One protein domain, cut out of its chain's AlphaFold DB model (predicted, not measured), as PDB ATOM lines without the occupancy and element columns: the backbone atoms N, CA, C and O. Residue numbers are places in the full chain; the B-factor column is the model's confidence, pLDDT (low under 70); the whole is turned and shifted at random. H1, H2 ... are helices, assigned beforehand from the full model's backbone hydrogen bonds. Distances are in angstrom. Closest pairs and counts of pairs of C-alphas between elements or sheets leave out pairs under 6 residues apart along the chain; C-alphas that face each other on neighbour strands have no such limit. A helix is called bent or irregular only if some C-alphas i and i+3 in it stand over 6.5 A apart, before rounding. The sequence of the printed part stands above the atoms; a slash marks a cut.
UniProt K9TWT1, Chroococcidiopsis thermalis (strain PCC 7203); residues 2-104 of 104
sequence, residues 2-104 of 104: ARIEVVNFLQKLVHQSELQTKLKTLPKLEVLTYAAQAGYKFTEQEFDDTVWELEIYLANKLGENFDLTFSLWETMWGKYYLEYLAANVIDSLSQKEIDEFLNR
ATOM      1  N   ALA A   2     129.150 121.580 158.598       88.19
ATOM      2  CA  ALA A   2     129.211 120.109 158.577       88.19
ATOM      3  C   ALA A   2     128.846 119.474 157.217       88.19
ATOM      4  O   ALA A   2     129.592 118.637 156.727       88.19
ATOM      5  N   ARG A   3     127.779 119.943 156.548       93.00
ATOM      6  CA  ARG A   3     127.377 119.474 155.201       93.00
ATOM      7  C   ARG A   3     128.513 119.563 154.164       93.00
ATOM      8  O   ARG A   3     128.730 118.632 153.396       93.00
ATOM      9  N   ILE A   4     129.273 120.663 154.182       94.88
ATOM     10  CA  ILE A   4     130.436 120.875 153.300       94.88
ATOM     11  C   ILE A   4     131.530 119.849 153.613       94.88
ATOM     12  O   ILE A   4     132.096 119.252 152.705       94.88
ATOM     13  N   GLU A   5     131.805 119.604 154.896       95.69
ATOM     14  CA  GLU A   5     132.807 118.626 155.330       95.69
ATOM     15  C   GLU A   5     132.430 117.190 154.931       95.69
ATOM     16  O   GLU A   5     133.296 116.436 154.489       95.69
ATOM     17  N   VAL A   6     131.146 116.825 155.022       94.69
ATOM     18  CA  VAL A   6     130.636 115.521 154.562       94.69
ATOM     19  C   VAL A   6     130.834 115.366 153.055       94.69
ATOM     20  O   VAL A   6     131.387 114.361 152.609       94.69
ATOM     21  N   VAL A   7     130.449 116.370 152.261       95.00
ATOM     22  CA  VAL A   7     130.632 116.335 150.801       95.00
ATOM     23  C   VAL A   7     132.113 116.254 150.431       95.00
ATOM     24  O   VAL A   7     132.490 115.401 149.628       95.00
ATOM     25  N   ASN A   8     132.971 117.059 151.062       94.88
ATOM     26  CA  ASN A   8     134.417 117.026 150.832       94.88
ATOM     27  C   ASN A   8     135.018 115.653 151.165       94.88
ATOM     28  O   ASN A   8     135.910 115.173 150.461       94.88
ATOM     29  N   PHE A   9     134.543 115.011 152.236       94.62
ATOM     30  CA  PHE A   9     134.953 113.659 152.596       94.62
ATOM     31  C   PHE A   9     134.532 112.642 151.530       94.62
ATOM     32  O   PHE A   9     135.359 111.852 151.076       94.62
ATOM     33  N   LEU A  10     133.283 112.683 151.063       93.69
ATOM     34  CA  LEU A  10     132.814 111.754 150.035       93.69
ATOM     35  C   LEU A  10     133.515 111.985 148.681       93.69
ATOM     36  O   LEU A  10     133.945 111.017 148.056       93.69
ATOM     37  N   GLN A  11     133.738 113.237 148.264       93.50
ATOM     38  CA  GLN A  11     134.538 113.571 147.073       93.50
ATOM     39  C   GLN A  11     135.971 113.038 147.183       93.50
ATOM     40  O   GLN A  11     136.528 112.498 146.225       93.50
ATOM     41  N   LYS A  12     136.579 113.121 148.373       92.62
ATOM     42  CA  LYS A  12     137.907 112.549 148.617       92.62
ATOM     43  C   LYS A  12     137.935 111.042 148.363       92.62
ATOM     44  O   LYS A  12     138.915 110.556 147.800       92.62
ATOM     45  N   LEU A  13     136.880 110.322 148.746       91.00
ATOM     46  CA  LEU A  13     136.762 108.881 148.514       91.00
ATOM     47  C   LEU A  13     136.625 108.538 147.030       91.00
ATOM     48  O   LEU A  13     137.253 107.576 146.593       91.00
ATOM     49  N   VAL A  14     135.893 109.341 146.248       88.88
ATOM     50  CA  VAL A  14     135.806 109.180 144.782       88.88
ATOM     51  C   VAL A  14     137.193 109.238 144.145       88.88
ATOM     52  O   VAL A  14     137.564 108.382 143.345       88.88
ATOM     53  N   HIS A  15     138.004 110.215 144.547       87.88
ATOM     54  CA  HIS A  15     139.334 110.422 143.974       87.88
ATOM     55  C   HIS A  15     140.419 109.487 144.537       87.88
ATOM     56  O   HIS A  15     141.555 109.518 144.063       87.88
ATOM     57  N   GLN A  16     140.110 108.667 145.548       90.38
ATOM     58  CA  GLN A  16     141.070 107.774 146.206       90.38
ATOM     59  C   GLN A  16     140.527 106.350 146.332       90.38
ATOM     60  O   GLN A  16     140.161 105.896 147.416       90.38
ATOM     61  N   SER A  17     140.558 105.612 145.221       82.06
ATOM     62  CA  SER A  17     140.062 104.229 145.132       82.06
ATOM     63  C   SER A  17     140.653 103.275 146.189       82.06
ATOM     64  O   SER A  17     139.932 102.439 146.738       82.06
ATOM     65  N   GLU A  18     141.935 103.421 146.553       86.88
ATOM     66  CA  GLU A  18     142.551 102.626 147.632       86.88
ATOM     67  C   GLU A  18     141.916 102.911 148.998       86.88
ATOM     68  O   GLU A  18     141.631 101.990 149.767       86.88
ATOM     69  N   LEU A  19     141.652 104.187 149.292       88.12
ATOM     70  CA  LEU A  19     141.027 104.601 150.541       88.12
ATOM     71  C   LEU A  19     139.575 104.126 150.607       88.12
ATOM     72  O   LEU A  19     139.154 103.567 151.617       88.12
ATOM     73  N   GLN A  20     138.831 104.279 149.513       88.56
ATOM     74  CA  GLN A  20     137.471 103.764 149.395       88.56
ATOM     75  C   GLN A  20     137.435 102.241 149.601       88.56
ATOM     76  O   GLN A  20     136.628 101.745 150.384       88.56
ATOM     77  N   THR A  21     138.351 101.496 148.973       86.50
ATOM     78  CA  THR A  21     138.448 100.034 149.122       86.50
ATOM     79  C   THR A  21     138.763  99.618 150.556       86.50
ATOM     80  O   THR A  21     138.235  98.614 151.029       86.50
ATOM     81  N   LYS A  22     139.586 100.399 151.263       88.69
ATOM     82  CA  LYS A  22     139.906 100.162 152.672       88.69
ATOM     83  C   LYS A  22     138.721 100.443 153.597       88.69
ATOM     84  O   LYS A  22     138.497  99.682 154.529       88.69
ATOM     85  N   LEU A  23     138.003 101.545 153.379       89.81
ATOM     86  CA  LEU A  23     136.962 102.003 154.303       89.81
ATOM     87  C   LEU A  23     135.608 101.327 154.077       89.81
ATOM     88  O   LEU A  23     134.820 101.233 155.011       89.81
ATOM     89  N   LYS A  24     135.323 100.834 152.867       87.31
ATOM     90  CA  LYS A  24     133.992 100.318 152.516       87.31
ATOM     91  C   LYS A  24     133.539  99.088 153.310       87.31
ATOM     92  O   LYS A  24     132.341  98.867 153.428       87.31
ATOM     93  N   THR A  25     134.477  98.294 153.828       88.94
ATOM     94  CA  THR A  25     134.194  97.099 154.642       88.94
ATOM     95  C   THR A  25     134.139  97.393 156.138       88.94
ATOM     96  O   THR A  25     133.781  96.507 156.915       88.94
ATOM     97  N   LEU A  26     134.520  98.604 156.557       88.69
ATOM     98  CA  LEU A  26     134.560  98.971 157.964       88.69
ATOM     99  C   LEU A  26     133.165  99.343 158.479       88.69
ATOM    100  O   LEU A  26     132.334  99.857 157.723       88.69
ATOM    101  N   PRO A  27     132.902  99.144 159.782       89.12
ATOM    102  CA  PRO A  27     131.719  99.691 160.424       89.12
ATOM    103  C   PRO A  27     131.654 101.212 160.258       89.12
ATOM    104  O   PRO A  27     132.673 101.901 160.320       89.12
ATOM    105  N   LYS A  28     130.438 101.752 160.136       88.31
ATOM    106  CA  LYS A  28     130.195 103.195 159.984       88.31
ATOM    107  C   LYS A  28     130.945 104.030 161.026       88.31
ATOM    108  O   LYS A  28     131.616 104.988 160.664       88.31
ATOM    109  N   LEU A  29     130.921 103.622 162.297       88.94
ATOM    110  CA  LEU A  29     131.626 104.321 163.376       88.94
ATOM    111  C   LEU A  29     133.143 104.442 163.126       88.94
ATOM    112  O   LEU A  29     133.736 105.478 163.425       88.94
ATOM    113  N   GLU A  30     133.774 103.419 162.547       90.94
ATOM    114  CA  GLU A  30     135.198 103.455 162.198       90.94
ATOM    115  C   GLU A  30     135.466 104.376 161.002       90.94
ATOM    116  O   GLU A  30     136.449 105.116 161.008       90.94
ATOM    117  N   VAL A  31     134.565 104.403 160.014       91.62
ATOM    118  CA  VAL A  31     134.630 105.345 158.882       91.62
ATOM    119  C   VAL A  31     134.516 106.793 159.370       91.62
ATOM    120  O   VAL A  31     135.311 107.642 158.970       91.62
ATOM    121  N   LEU A  32     133.579 107.073 160.280       92.31
ATOM    122  CA  LEU A  32     133.407 108.398 160.881       92.31
ATOM    123  C   LEU A  32     134.612 108.790 161.747       92.31
ATOM    124  O   LEU A  32     135.076 109.928 161.694       92.31
ATOM    125  N   THR A  33     135.172 107.836 162.495       92.81
ATOM    126  CA  THR A  33     136.405 108.049 163.269       92.81
ATOM    127  C   THR A  33     137.578 108.388 162.352       92.81
ATOM    128  O   THR A  33     138.342 109.309 162.646       92.81
ATOM    129  N   TYR A  34     137.706 107.695 161.219       93.94
ATOM    130  CA  TYR A  34     138.711 108.013 160.210       93.94
ATOM    131  C   TYR A  34     138.517 109.428 159.648       93.94
ATOM    132  O   TYR A  34     139.485 110.181 159.559       93.94
ATOM    133  N   ALA A  35     137.283 109.818 159.312       93.38
ATOM    134  CA  ALA A  35     136.989 111.162 158.818       93.38
ATOM    135  C   ALA A  35     137.396 112.242 159.839       93.38
ATOM    136  O   ALA A  35     138.080 113.203 159.483       93.38
ATOM    137  N   ALA A  36     137.086 112.032 161.122       92.88
ATOM    138  CA  ALA A  36     137.507 112.926 162.199       92.88
ATOM    139  C   ALA A  36     139.040 113.020 162.324       92.88
ATOM    140  O   ALA A  36     139.588 114.116 162.452       92.88
ATOM    141  N   GLN A  37     139.754 111.890 162.235       93.06
ATOM    142  CA  GLN A  37     141.225 111.857 162.245       93.06
ATOM    143  C   GLN A  37     141.844 112.536 161.016       93.06
ATOM    144  O   GLN A  37     142.916 113.130 161.116       93.06
ATOM    145  N   ALA A  38     141.167 112.476 159.868       91.00
ATOM    146  CA  ALA A  38     141.559 113.156 158.639       91.00
ATOM    147  C   ALA A  38     141.252 114.669 158.654       91.00
ATOM    148  O   ALA A  38     141.625 115.373 157.717       91.00
ATOM    149  N   GLY A  39     140.626 115.178 159.721       93.88
ATOM    150  CA  GLY A  39     140.372 116.602 159.943       93.88
ATOM    151  C   GLY A  39     138.972 117.078 159.560       93.88
ATOM    152  O   GLY A  39     138.675 118.255 159.780       93.88
ATOM    153  N   TYR A  40     138.111 116.193 159.048       94.38
ATOM    154  CA  TYR A  40     136.724 116.522 158.729       94.38
ATOM    155  C   TYR A  40     135.891 116.660 160.004       94.38
ATOM    156  O   TYR A  40     136.016 115.864 160.937       94.38
ATOM    157  N   LYS A  41     135.033 117.683 160.057       93.88
ATOM    158  CA  LYS A  41     134.264 118.027 161.266       93.88
ATOM    159  C   LYS A  41     132.764 117.885 161.033       93.88
ATOM    160  O   LYS A  41     132.103 118.843 160.639       93.88
ATOM    161  N   PHE A  42     132.251 116.693 161.315       94.88
ATOM    162  CA  PHE A  42     130.822 116.384 161.335       94.88
ATOM    163  C   PHE A  42     130.529 115.238 162.311       94.88
ATOM    164  O   PHE A  42     131.399 114.426 162.633       94.88
ATOM    165  N   THR A  43     129.297 115.188 162.795       93.81
ATOM    166  CA  THR A  43     128.735 114.103 163.604       93.81
ATOM    167  C   THR A  43     128.114 113.020 162.723       93.81
ATOM    168  O   THR A  43     127.908 113.212 161.526       93.81
ATOM    169  N   GLU A  44     127.783 111.872 163.317       93.06
ATOM    170  CA  GLU A  44     127.048 110.807 162.624       93.06
ATOM    171  C   GLU A  44     125.690 111.286 162.092       93.06
ATOM    172  O   GLU A  44     125.363 111.019 160.941       93.06
ATOM    173  N   GLN A  45     124.944 112.043 162.901       93.81
ATOM    174  CA  GLN A  45     123.649 112.595 162.503       93.81
ATOM    175  C   GLN A  45     123.794 113.544 161.307       93.81
ATOM    176  O   GLN A  45     123.067 113.419 160.331       93.81
ATOM    177  N   GLU A  46     124.775 114.450 161.341       94.94
ATOM    178  CA  GLU A  46     125.029 115.373 160.226       94.94
ATOM    179  C   GLU A  46     125.468 114.641 158.951       94.94
ATOM    180  O   GLU A  46     125.153 115.096 157.849       94.94
ATOM    181  N   PHE A  47     126.189 113.521 159.085       94.06
ATOM    182  CA  PHE A  47     126.537 112.660 157.957       94.06
ATOM    183  C   PHE A  47     125.283 112.040 157.335       94.06
ATOM    184  O   PHE A  47     125.089 112.166 156.128       94.06
ATOM    185  N   ASP A  48     124.426 111.426 158.151       92.88
ATOM    186  CA  ASP A  48     123.201 110.774 157.681       92.88
ATOM    187  C   ASP A  48     122.234 111.768 157.042       92.88
ATOM    188  O   ASP A  48     121.763 111.530 155.931       92.88
ATOM    189  N   ASP A  49     121.999 112.906 157.698       94.31
ATOM    190  CA  ASP A  49     121.116 113.957 157.193       94.31
ATOM    191  C   ASP A  49     121.622 114.492 155.847       94.31
ATOM    192  O   ASP A  49     120.857 114.617 154.892       94.31
ATOM    193  N   THR A  50     122.933 114.742 155.732       95.00
ATOM    194  CA  THR A  50     123.529 115.225 154.478       95.00
ATOM    195  C   THR A  50     123.421 114.190 153.361       95.00
ATOM    196  O   THR A  50     123.107 114.549 152.227       95.00
ATOM    197  N   VAL A  51     123.693 112.916 153.651       92.94
ATOM    198  CA  VAL A  51     123.591 111.836 152.661       92.94
ATOM    199  C   VAL A  51     122.150 111.676 152.183       92.94
ATOM    200  O   VAL A  51     121.918 111.615 150.978       92.94
ATOM    201  N   TRP A  52     121.186 111.691 153.100       92.81
ATOM    202  CA  TRP A  52     119.769 111.608 152.765       92.81
ATOM    203  C   TRP A  52     119.324 112.761 151.855       92.81
ATOM    204  O   TRP A  52     118.679 112.554 150.827       92.81
ATOM    205  N   GLU A  53     119.718 113.994 152.184       93.88
ATOM    206  CA  GLU A  53     119.424 115.168 151.359       93.88
ATOM    207  C   GLU A  53     120.109 115.122 149.983       93.88
ATOM    208  O   GLU A  53     119.525 115.580 148.997       93.88
ATOM    209  N   LEU A  54     121.325 114.570 149.896       93.31
ATOM    210  CA  LEU A  54     122.030 114.362 148.627       93.31
ATOM    211  C   LEU A  54     121.287 113.376 147.728       93.31
ATOM    212  O   LEU A  54     121.133 113.638 146.536       93.31
ATOM    213  N   GLU A  55     120.805 112.263 148.281       91.38
ATOM    214  CA  GLU A  55     120.033 111.290 147.509       91.38
ATOM    215  C   GLU A  55     118.698 111.884 147.029       91.38
ATOM    216  O   GLU A  55     118.344 111.714 145.862       91.38
ATOM    217  N   ILE A  56     118.011 112.682 147.860       92.88
ATOM    218  CA  ILE A  56     116.827 113.455 147.438       92.88
ATOM    219  C   ILE A  56     117.181 114.422 146.305       92.88
ATOM    220  O   ILE A  56     116.442 114.539 145.323       92.88
ATOM    221  N   TYR A  57     118.278 115.169 146.436       93.44
ATOM    222  CA  TYR A  57     118.714 116.114 145.409       93.44
ATOM    223  C   TYR A  57     118.985 115.393 144.082       93.44
ATOM    224  O   TYR A  57     118.545 115.854 143.026       93.44
ATOM    225  N   LEU A  58     119.634 114.230 144.141       92.38
ATOM    226  CA  LEU A  58     119.932 113.409 142.977       92.38
ATOM    227  C   LEU A  58     118.672 112.817 142.334       92.38
ATOM    228  O   LEU A  58     118.539 112.884 141.114       92.38
ATOM    229  N   ALA A  59     117.717 112.316 143.119       90.94
ATOM    230  CA  ALA A  59     116.432 111.848 142.599       90.94
ATOM    231  C   ALA A  59     115.697 112.964 141.836       90.94
ATOM    232  O   ALA A  59     115.299 112.780 140.686       90.94
ATOM    233  N   ASN A  60     115.637 114.169 142.416       91.06
ATOM    234  CA  ASN A  60     115.052 115.334 141.749       91.06
ATOM    235  C   ASN A  60     115.778 115.686 140.441       91.06
ATOM    236  O   ASN A  60     115.128 116.015 139.449       91.06
ATOM    237  N   LYS A  61     117.116 115.605 140.421       89.75
ATOM    238  CA  LYS A  61     117.930 115.820 139.214       89.75
ATOM    239  C   LYS A  61     117.606 114.802 138.117       89.75
ATOM    240  O   LYS A  61     117.545 115.173 136.947       89.75
ATOM    241  N   LEU A  62     117.406 113.539 138.484       88.94
ATOM    242  CA  LEU A  62     117.052 112.462 137.555       88.94
ATOM    243  C   LEU A  62     115.579 112.516 137.112       88.94
ATOM    244  O   LEU A  62     115.199 111.814 136.178       88.94
ATOM    245  N   GLY A  63     114.759 113.372 137.732       89.44
ATOM    246  CA  GLY A  63     113.317 113.419 137.493       89.44
ATOM    247  C   GLY A  63     112.578 112.214 138.084       89.44
ATOM    248  O   GLY A  63     111.499 111.867 137.608       89.44
ATOM    249  N   GLU A  64     113.163 111.575 139.098       89.38
ATOM    250  CA  GLU A  64     112.635 110.398 139.783       89.38
ATOM    251  C   GLU A  64     112.065 110.773 141.157       89.38
ATOM    252  O   GLU A  64     112.487 111.745 141.791       89.38
ATOM    253  N   ASN A  65     111.116 109.977 141.647       86.94
ATOM    254  CA  ASN A  65     110.661 110.097 143.028       86.94
ATOM    255  C   ASN A  65     111.707 109.487 143.966       86.94
ATOM    256  O   ASN A  65     112.205 108.388 143.725       86.94
ATOM    257  N   PHE A  66     111.998 110.173 145.070       87.00
ATOM    258  CA  PHE A  66     112.801 109.601 146.147       87.00
ATOM    259  C   PHE A  66     111.925 108.700 147.030       87.00
ATOM    260  O   PHE A  66     111.424 109.111 148.077       87.00
ATOM    261  N   ASP A  67     111.671 107.485 146.551       86.06
ATOM    262  CA  ASP A  67     110.903 106.448 147.240       86.06
ATOM    263  C   ASP A  67     111.553 105.063 147.045       86.06
ATOM    264  O   ASP A  67     112.679 104.948 146.567       86.06
ATOM    265  N   LEU A  68     110.851 103.987 147.424       78.00
ATOM    266  CA  LEU A  68     111.338 102.604 147.302       78.00
ATOM    267  C   LEU A  68     111.666 102.168 145.860       78.00
ATOM    268  O   LEU A  68     112.201 101.078 145.679       78.00
ATOM    269  N   THR A  69     111.335 102.982 144.855       79.00
ATOM    270  CA  THR A  69     111.625 102.749 143.436       79.00
ATOM    271  C   THR A  69     112.810 103.562 142.916       79.00
ATOM    272  O   THR A  69     113.098 103.499 141.723       79.00
ATOM    273  N   PHE A  70     113.511 104.308 143.781       82.44
ATOM    274  CA  PHE A  70     114.673 105.097 143.378       82.44
ATOM    275  C   PHE A  70     115.733 104.206 142.716       82.44
ATOM    276  O   PHE A  70     116.306 103.317 143.352       82.44
ATOM    277  N   SER A  71     115.996 104.447 141.430       78.56
ATOM    278  CA  SER A  71     116.722 103.509 140.562       78.56
ATOM    279  C   SER A  71     118.145 103.219 141.047       78.56
ATOM    280  O   SER A  71     118.663 102.108 140.920       78.56
ATOM    281  N   LEU A  72     118.782 104.204 141.679       80.62
ATOM    282  CA  LEU A  72     120.131 104.069 142.208       80.62
ATOM    283  C   LEU A  72     120.215 103.129 143.418       80.62
ATOM    284  O   LEU A  72     121.265 102.513 143.614       80.62
ATOM    285  N   TRP A  73     119.139 102.908 144.174       82.00
ATOM    286  CA  TRP A  73     119.150 101.915 145.252       82.00
ATOM    287  C   TRP A  73     119.270 100.481 144.736       82.00
ATOM    288  O   TRP A  73     119.928  99.663 145.378       82.00
ATOM    289  N   GLU A  74     118.756 100.180 143.541       73.62
ATOM    290  CA  GLU A  74     119.013  98.888 142.894       73.62
ATOM    291  C   GLU A  74     120.512  98.712 142.605       73.62
ATOM    292  O   GLU A  74     121.070  97.629 142.779       73.62
ATOM    293  N   THR A  75     121.205  99.801 142.250       76.12
ATOM    294  CA  THR A  75     122.660  99.786 142.007       76.12
ATOM    295  C   THR A  75     123.500  99.640 143.281       76.12
ATOM    296  O   THR A  75     124.693  99.328 143.197       76.12
ATOM    297  N   MET A  76     122.893  99.835 144.457       80.06
ATOM    298  CA  MET A  76     123.515  99.596 145.761       80.06
ATOM    299  C   MET A  76     123.587  98.097 146.090       80.06
ATOM    300  O   MET A  76     124.442  97.678 146.871       80.06
ATOM    301  N   TRP A  77     122.724  97.259 145.504       73.56
ATOM    302  CA  TRP A  77     122.695  95.831 145.820       73.56
ATOM    303  C   TRP A  77     123.991  95.133 145.403       73.56
ATOM    304  O   TRP A  77     124.455  95.229 144.271       73.56
ATOM    305  N   GLY A  78     124.596  94.417 146.354       72.12
ATOM    306  CA  GLY A  78     125.899  93.778 146.161       72.12
ATOM    307  C   GLY A  78     127.094  94.737 146.236       72.12
ATOM    308  O   GLY A  78     128.230  94.272 146.142       72.12
ATOM    309  N   LYS A  79     126.868  96.041 146.449       78.75
ATOM    310  CA  LYS A  79     127.913  97.027 146.742       78.75
ATOM    311  C   LYS A  79     127.926  97.397 148.220       78.75
ATOM    312  O   LYS A  79     126.934  97.286 148.936       78.75
ATOM    313  N   TYR A  80     129.073  97.885 148.674       87.19
ATOM    314  CA  TYR A  80     129.177  98.505 149.987       87.19
ATOM    315  C   TYR A  80     128.556  99.900 149.951       87.19
ATOM    316  O   TYR A  80     128.780 100.651 149.004       87.19
ATOM    317  N   TYR A  81     127.829 100.273 151.002       86.81
ATOM    318  CA  TYR A  81     127.121 101.555 151.065       86.81
ATOM    319  C   TYR A  81     128.041 102.760 150.807       86.81
ATOM    320  O   TYR A  81     127.723 103.620 149.994       86.81
ATOM    321  N   LEU A  82     129.240 102.778 151.402       87.06
ATOM    322  CA  LEU A  82     130.222 103.844 151.176       87.06
ATOM    323  C   LEU A  82     130.740 103.886 149.726       87.06
ATOM    324  O   LEU A  82     131.031 104.956 149.194       87.06
ATOM    325  N   GLU A  83     130.857 102.722 149.085       87.69
ATOM    326  CA  GLU A  83     131.236 102.630 147.675       87.69
ATOM    327  C   GLU A  83     130.138 103.217 146.785       87.69
ATOM    328  O   GLU A  83     130.442 104.013 145.903       87.69
ATOM    329  N   TYR A  84     128.875 102.899 147.072       89.81
ATOM    330  CA  TYR A  84     127.713 103.493 146.414       89.81
ATOM    331  C   TYR A  84     127.669 105.024 146.582       89.81
ATOM    332  O   TYR A  84     127.566 105.741 145.589       89.81
ATOM    333  N   LEU A  85     127.821 105.548 147.802       89.69
ATOM    334  CA  LEU A  85     127.758 106.996 148.043       89.69
ATOM    335  C   LEU A  85     128.807 107.766 147.237       89.69
ATOM    336  O   LEU A  85     128.500 108.776 146.609       89.69
ATOM    337  N   ALA A  86     130.046 107.279 147.215       88.81
ATOM    338  CA  ALA A  86     131.091 107.911 146.425       88.81
ATOM    339  C   ALA A  86     130.859 107.706 144.914       88.81
ATOM    340  O   ALA A  86     130.755 108.682 144.175       88.81
ATOM    341  N   ALA A  87     130.745 106.461 144.448       86.88
ATOM    342  CA  ALA A  87     130.778 106.148 143.017       86.88
ATOM    343  C   ALA A  87     129.467 106.429 142.264       86.88
ATOM    344  O   ALA A  87     129.480 106.518 141.042       86.88
ATOM    345  N   ASN A  88     128.331 106.502 142.958       87.25
ATOM    346  CA  ASN A  88     127.020 106.632 142.327       87.25
ATOM    347  C   ASN A  88     126.289 107.914 142.725       87.25
ATOM    348  O   ASN A  88     125.598 108.481 141.881       87.25
ATOM    349  N   VAL A  89     126.445 108.399 143.962       89.25
ATOM    350  CA  VAL A  89     125.810 109.658 144.381       89.25
ATOM    351  C   VAL A  89     126.700 110.851 144.048       89.25
ATOM    352  O   VAL A  89     126.316 111.689 143.236       89.25
ATOM    353  N   ILE A  90     127.900 110.919 144.629       92.44
ATOM    354  CA  ILE A  90     128.778 112.086 144.467       92.44
ATOM    355  C   ILE A  90     129.326 112.211 143.047       92.44
ATOM    356  O   ILE A  90     129.285 113.304 142.491       92.44
ATOM    357  N   ASP A  91     129.789 111.117 142.437       89.81
ATOM    358  CA  ASP A  91     130.352 111.155 141.075       89.81
ATOM    359  C   ASP A  91     129.306 111.533 140.000       89.81
ATOM    360  O   ASP A  91     129.645 112.022 138.925       89.81
ATOM    361  N   SER A  92     128.010 111.384 140.306       90.31
ATOM    362  CA  SER A  92     126.910 111.791 139.417       90.31
ATOM    363  C   SER A  92     126.601 113.294 139.461       90.31
ATOM    364  O   SER A  92     125.769 113.771 138.681       90.31
ATOM    365  N   LEU A  93     127.221 114.059 140.367       92.00
ATOM    366  CA  LEU A  93     127.008 115.497 140.524       92.00
ATOM    367  C   LEU A  93     128.220 116.286 140.016       92.00
ATOM    368  O   LEU A  93     129.367 116.013 140.358       92.00
ATOM    369  N   SER A  94     127.968 117.319 139.215       92.94
ATOM    370  CA  SER A  94     128.989 118.297 138.842       92.94
ATOM    371  C   SER A  94     129.326 119.212 140.021       92.94
ATOM    372  O   SER A  94     128.501 119.431 140.907       92.94
ATOM    373  N   GLN A  95     130.510 119.833 140.000       92.12
ATOM    374  CA  GLN A  95     130.904 120.768 141.060       92.12
ATOM    375  C   GLN A  95     129.895 121.913 141.235       92.12
ATOM    376  O   GLN A  95     129.593 122.296 142.357       92.12
ATOM    377  N   LYS A  96     129.312 122.411 140.138       93.19
ATOM    378  CA  LYS A  96     128.278 123.450 140.191       93.19
ATOM    379  C   LYS A  96     127.031 122.982 140.950       93.19
ATOM    380  O   LYS A  96     126.492 123.735 141.749       93.19
ATOM    381  N   GLU A  97     126.576 121.756 140.708       93.69
ATOM    382  CA  GLU A  97     125.403 121.181 141.386       93.69
ATOM    383  C   GLU A  97     125.689 120.912 142.866       93.69
ATOM    384  O   GLU A  97     124.827 121.122 143.717       93.69
ATOM    385  N   ILE A  98     126.920 120.509 143.185       93.56
ATOM    386  CA  ILE A  98     127.387 120.390 144.566       93.56
ATOM    387  C   ILE A  98     127.359 121.756 145.258       93.56
ATOM    388  O   ILE A  98     126.829 121.871 146.360       93.56
ATOM    389  N   ASP A  99     127.864 122.804 144.611       93.38
ATOM    390  CA  ASP A  99     127.829 124.155 145.165       93.38
ATOM    391  C   ASP A  99     126.377 124.634 145.355       93.38
ATOM    392  O   ASP A  99     126.045 125.224 146.380       93.38
ATOM    393  N   GLU A 100     125.482 124.352 144.407       93.50
ATOM    394  CA  GLU A 100     124.048 124.642 144.540       93.50
ATOM    395  C   GLU A 100     123.418 123.898 145.725       93.50
ATOM    396  O   GLU A 100     122.676 124.502 146.499       93.50
ATOM    397  N   PHE A 101     123.736 122.615 145.909       93.81
ATOM    398  CA  PHE A 101     123.293 121.821 147.054       93.81
ATOM    399  C   PHE A 101     123.799 122.387 148.391       93.81
ATOM    400  O   PHE A 101     123.052 122.455 149.369       93.81
ATOM    401  N   LEU A 102     125.056 122.829 148.442       92.94
ATOM    402  CA  LEU A 102     125.675 123.377 149.651       92.94
ATOM    403  C   LEU A 102     125.164 124.780 150.018       92.94
ATOM    404  O   LEU A 102     125.238 125.154 151.188       92.94
ATOM    405  N   ASN A 103     124.652 125.537 149.045       88.56
ATOM    406  CA  ASN A 103     124.128 126.896 149.228       88.56
ATOM    407  C   ASN A 103     122.612 126.958 149.511       88.56
ATOM    408  O   ASN A 103     122.080 128.056 149.682       88.56
ATOM    409  N   ARG A 104     121.924 125.809 149.539       77.88
ATOM    410  CA  ARG A 104     120.515 125.667 149.949       77.88
ATOM    411  C   ARG A 104     120.360 125.656 151.466       77.88
ATOM    412  O   ARG A 104     119.490 126.411 151.945       77.88
TER     413      ARG A 104
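What this domain is: This is residues 2 to 104 of the 104 residues of a protein of Chroococcidiopsis thermalis (strain PCC 7203) (UniProt K9TWT1). Three helices set steeply to one another, their centres in a triangle, make the core: the long H4 along one side, H1, and H6 nearest the middle. The other four helices stand round them, H2 and H3 toward one end of the longest axis, and H5 and H7 on opposite sides of the core. The far end of that axis is made by the last turns of H4 and the link after it. The printed part has 103 residues with seven named helices, H1 to H7 in order along the chain, and no named strand, and its class is all helix. It is compact, with a radius of gyration of the C-alphas of 13.1 A, and rounded, with spans of 37 by 33 by 24 A.

Where its parts are: H4, the longest helix, holds residues 44 to 62 and measures 27.0 A from first to last C-alpha; it begins at C-alpha 44 at (127.048, 110.807, 162.624). H1 is residues 2 to 14 and 18.8 A long, with C-alpha 2 at (129.211, 120.109, 158.577). H6 is residues 81 to 90 and 12.5 A long; it is neither bent nor irregular, but only just, as C-alphas 87 and 90 are 6.4 A apart. H3 is residues 28 to 37, 14.2 A long. The short helices are H2, residues 17 to 23, 9.9 A; H5, residues 71 to 76, 9.4 A; and H7, residues 95 to 102, 10.4 A, which ends at C-alpha 102 at (125.675, 123.377, 149.651).

How they stand to each other: H6 is the hub, touching H1, H2, H4 and H5. H4 touches it with residues 51 to 58 alone, the same way at a steep tilt of 46 degrees; the closest C-alphas, of Glu 55 and Val 89, are 6.8 A apart. H1 and H6 touch and are about perpendicular, at 83 degrees, with the C-alphas of Val 14 and Ala 86 closest at 5.2 A. Residues 2 to 6 of H1 touch residues 46 to 50 of H4, the same way at a steep tilt of 69.6 degrees, only just short of about perpendicular; C-alphas Arg 3 and Thr 50 come closest, 5.8 A. H2 touches H6, opposite ways at a steep tilt of 40 degrees, with C-alphas Gln 20 and Glu 83 closest at 6.6 A. H1 and H2 touch only at the corner by their link, and only just, with 3 pairs of C-alphas within 8 A. H5 and H6 form a helical hairpin and only just touch, with 3 such pairs, the closest being the C-alphas of Met 76 and Tyr 84, 5.8 A apart. H4 and H5 are near each other, with 6 pairs of C-alphas within 10 A. H3 is close but not clearly touching to H1, H2 and H4; its closest C-alphas to H2 are those of Val 31 and Leu 23, 6.1 A. H7 is likewise close but not clearly touching to H1 and H4, with C-alphas Leu 102 and Ile 4 at 6.5 A, and it is apart from H6, but only just, at 8.4 A. Every O i to N i+4 pair is within hydrogen-bond range in H1, H2, H3, H4 and H7, against 1 of 2 in H5 and 5 of 6 in H6.

The domain as a whole: The two C-alphas farthest apart, of Gln 37 and Gly 63, are 37.3 A apart. The printed part has no cut and runs from residue 2 to residue 104, the chain's last. No link is long; those from H3 to H4 and from H4 to H5 are short, the others tight. The mean pLDDT of the printed part is 89.5, with H5 at 78, and no printed residue is under 70.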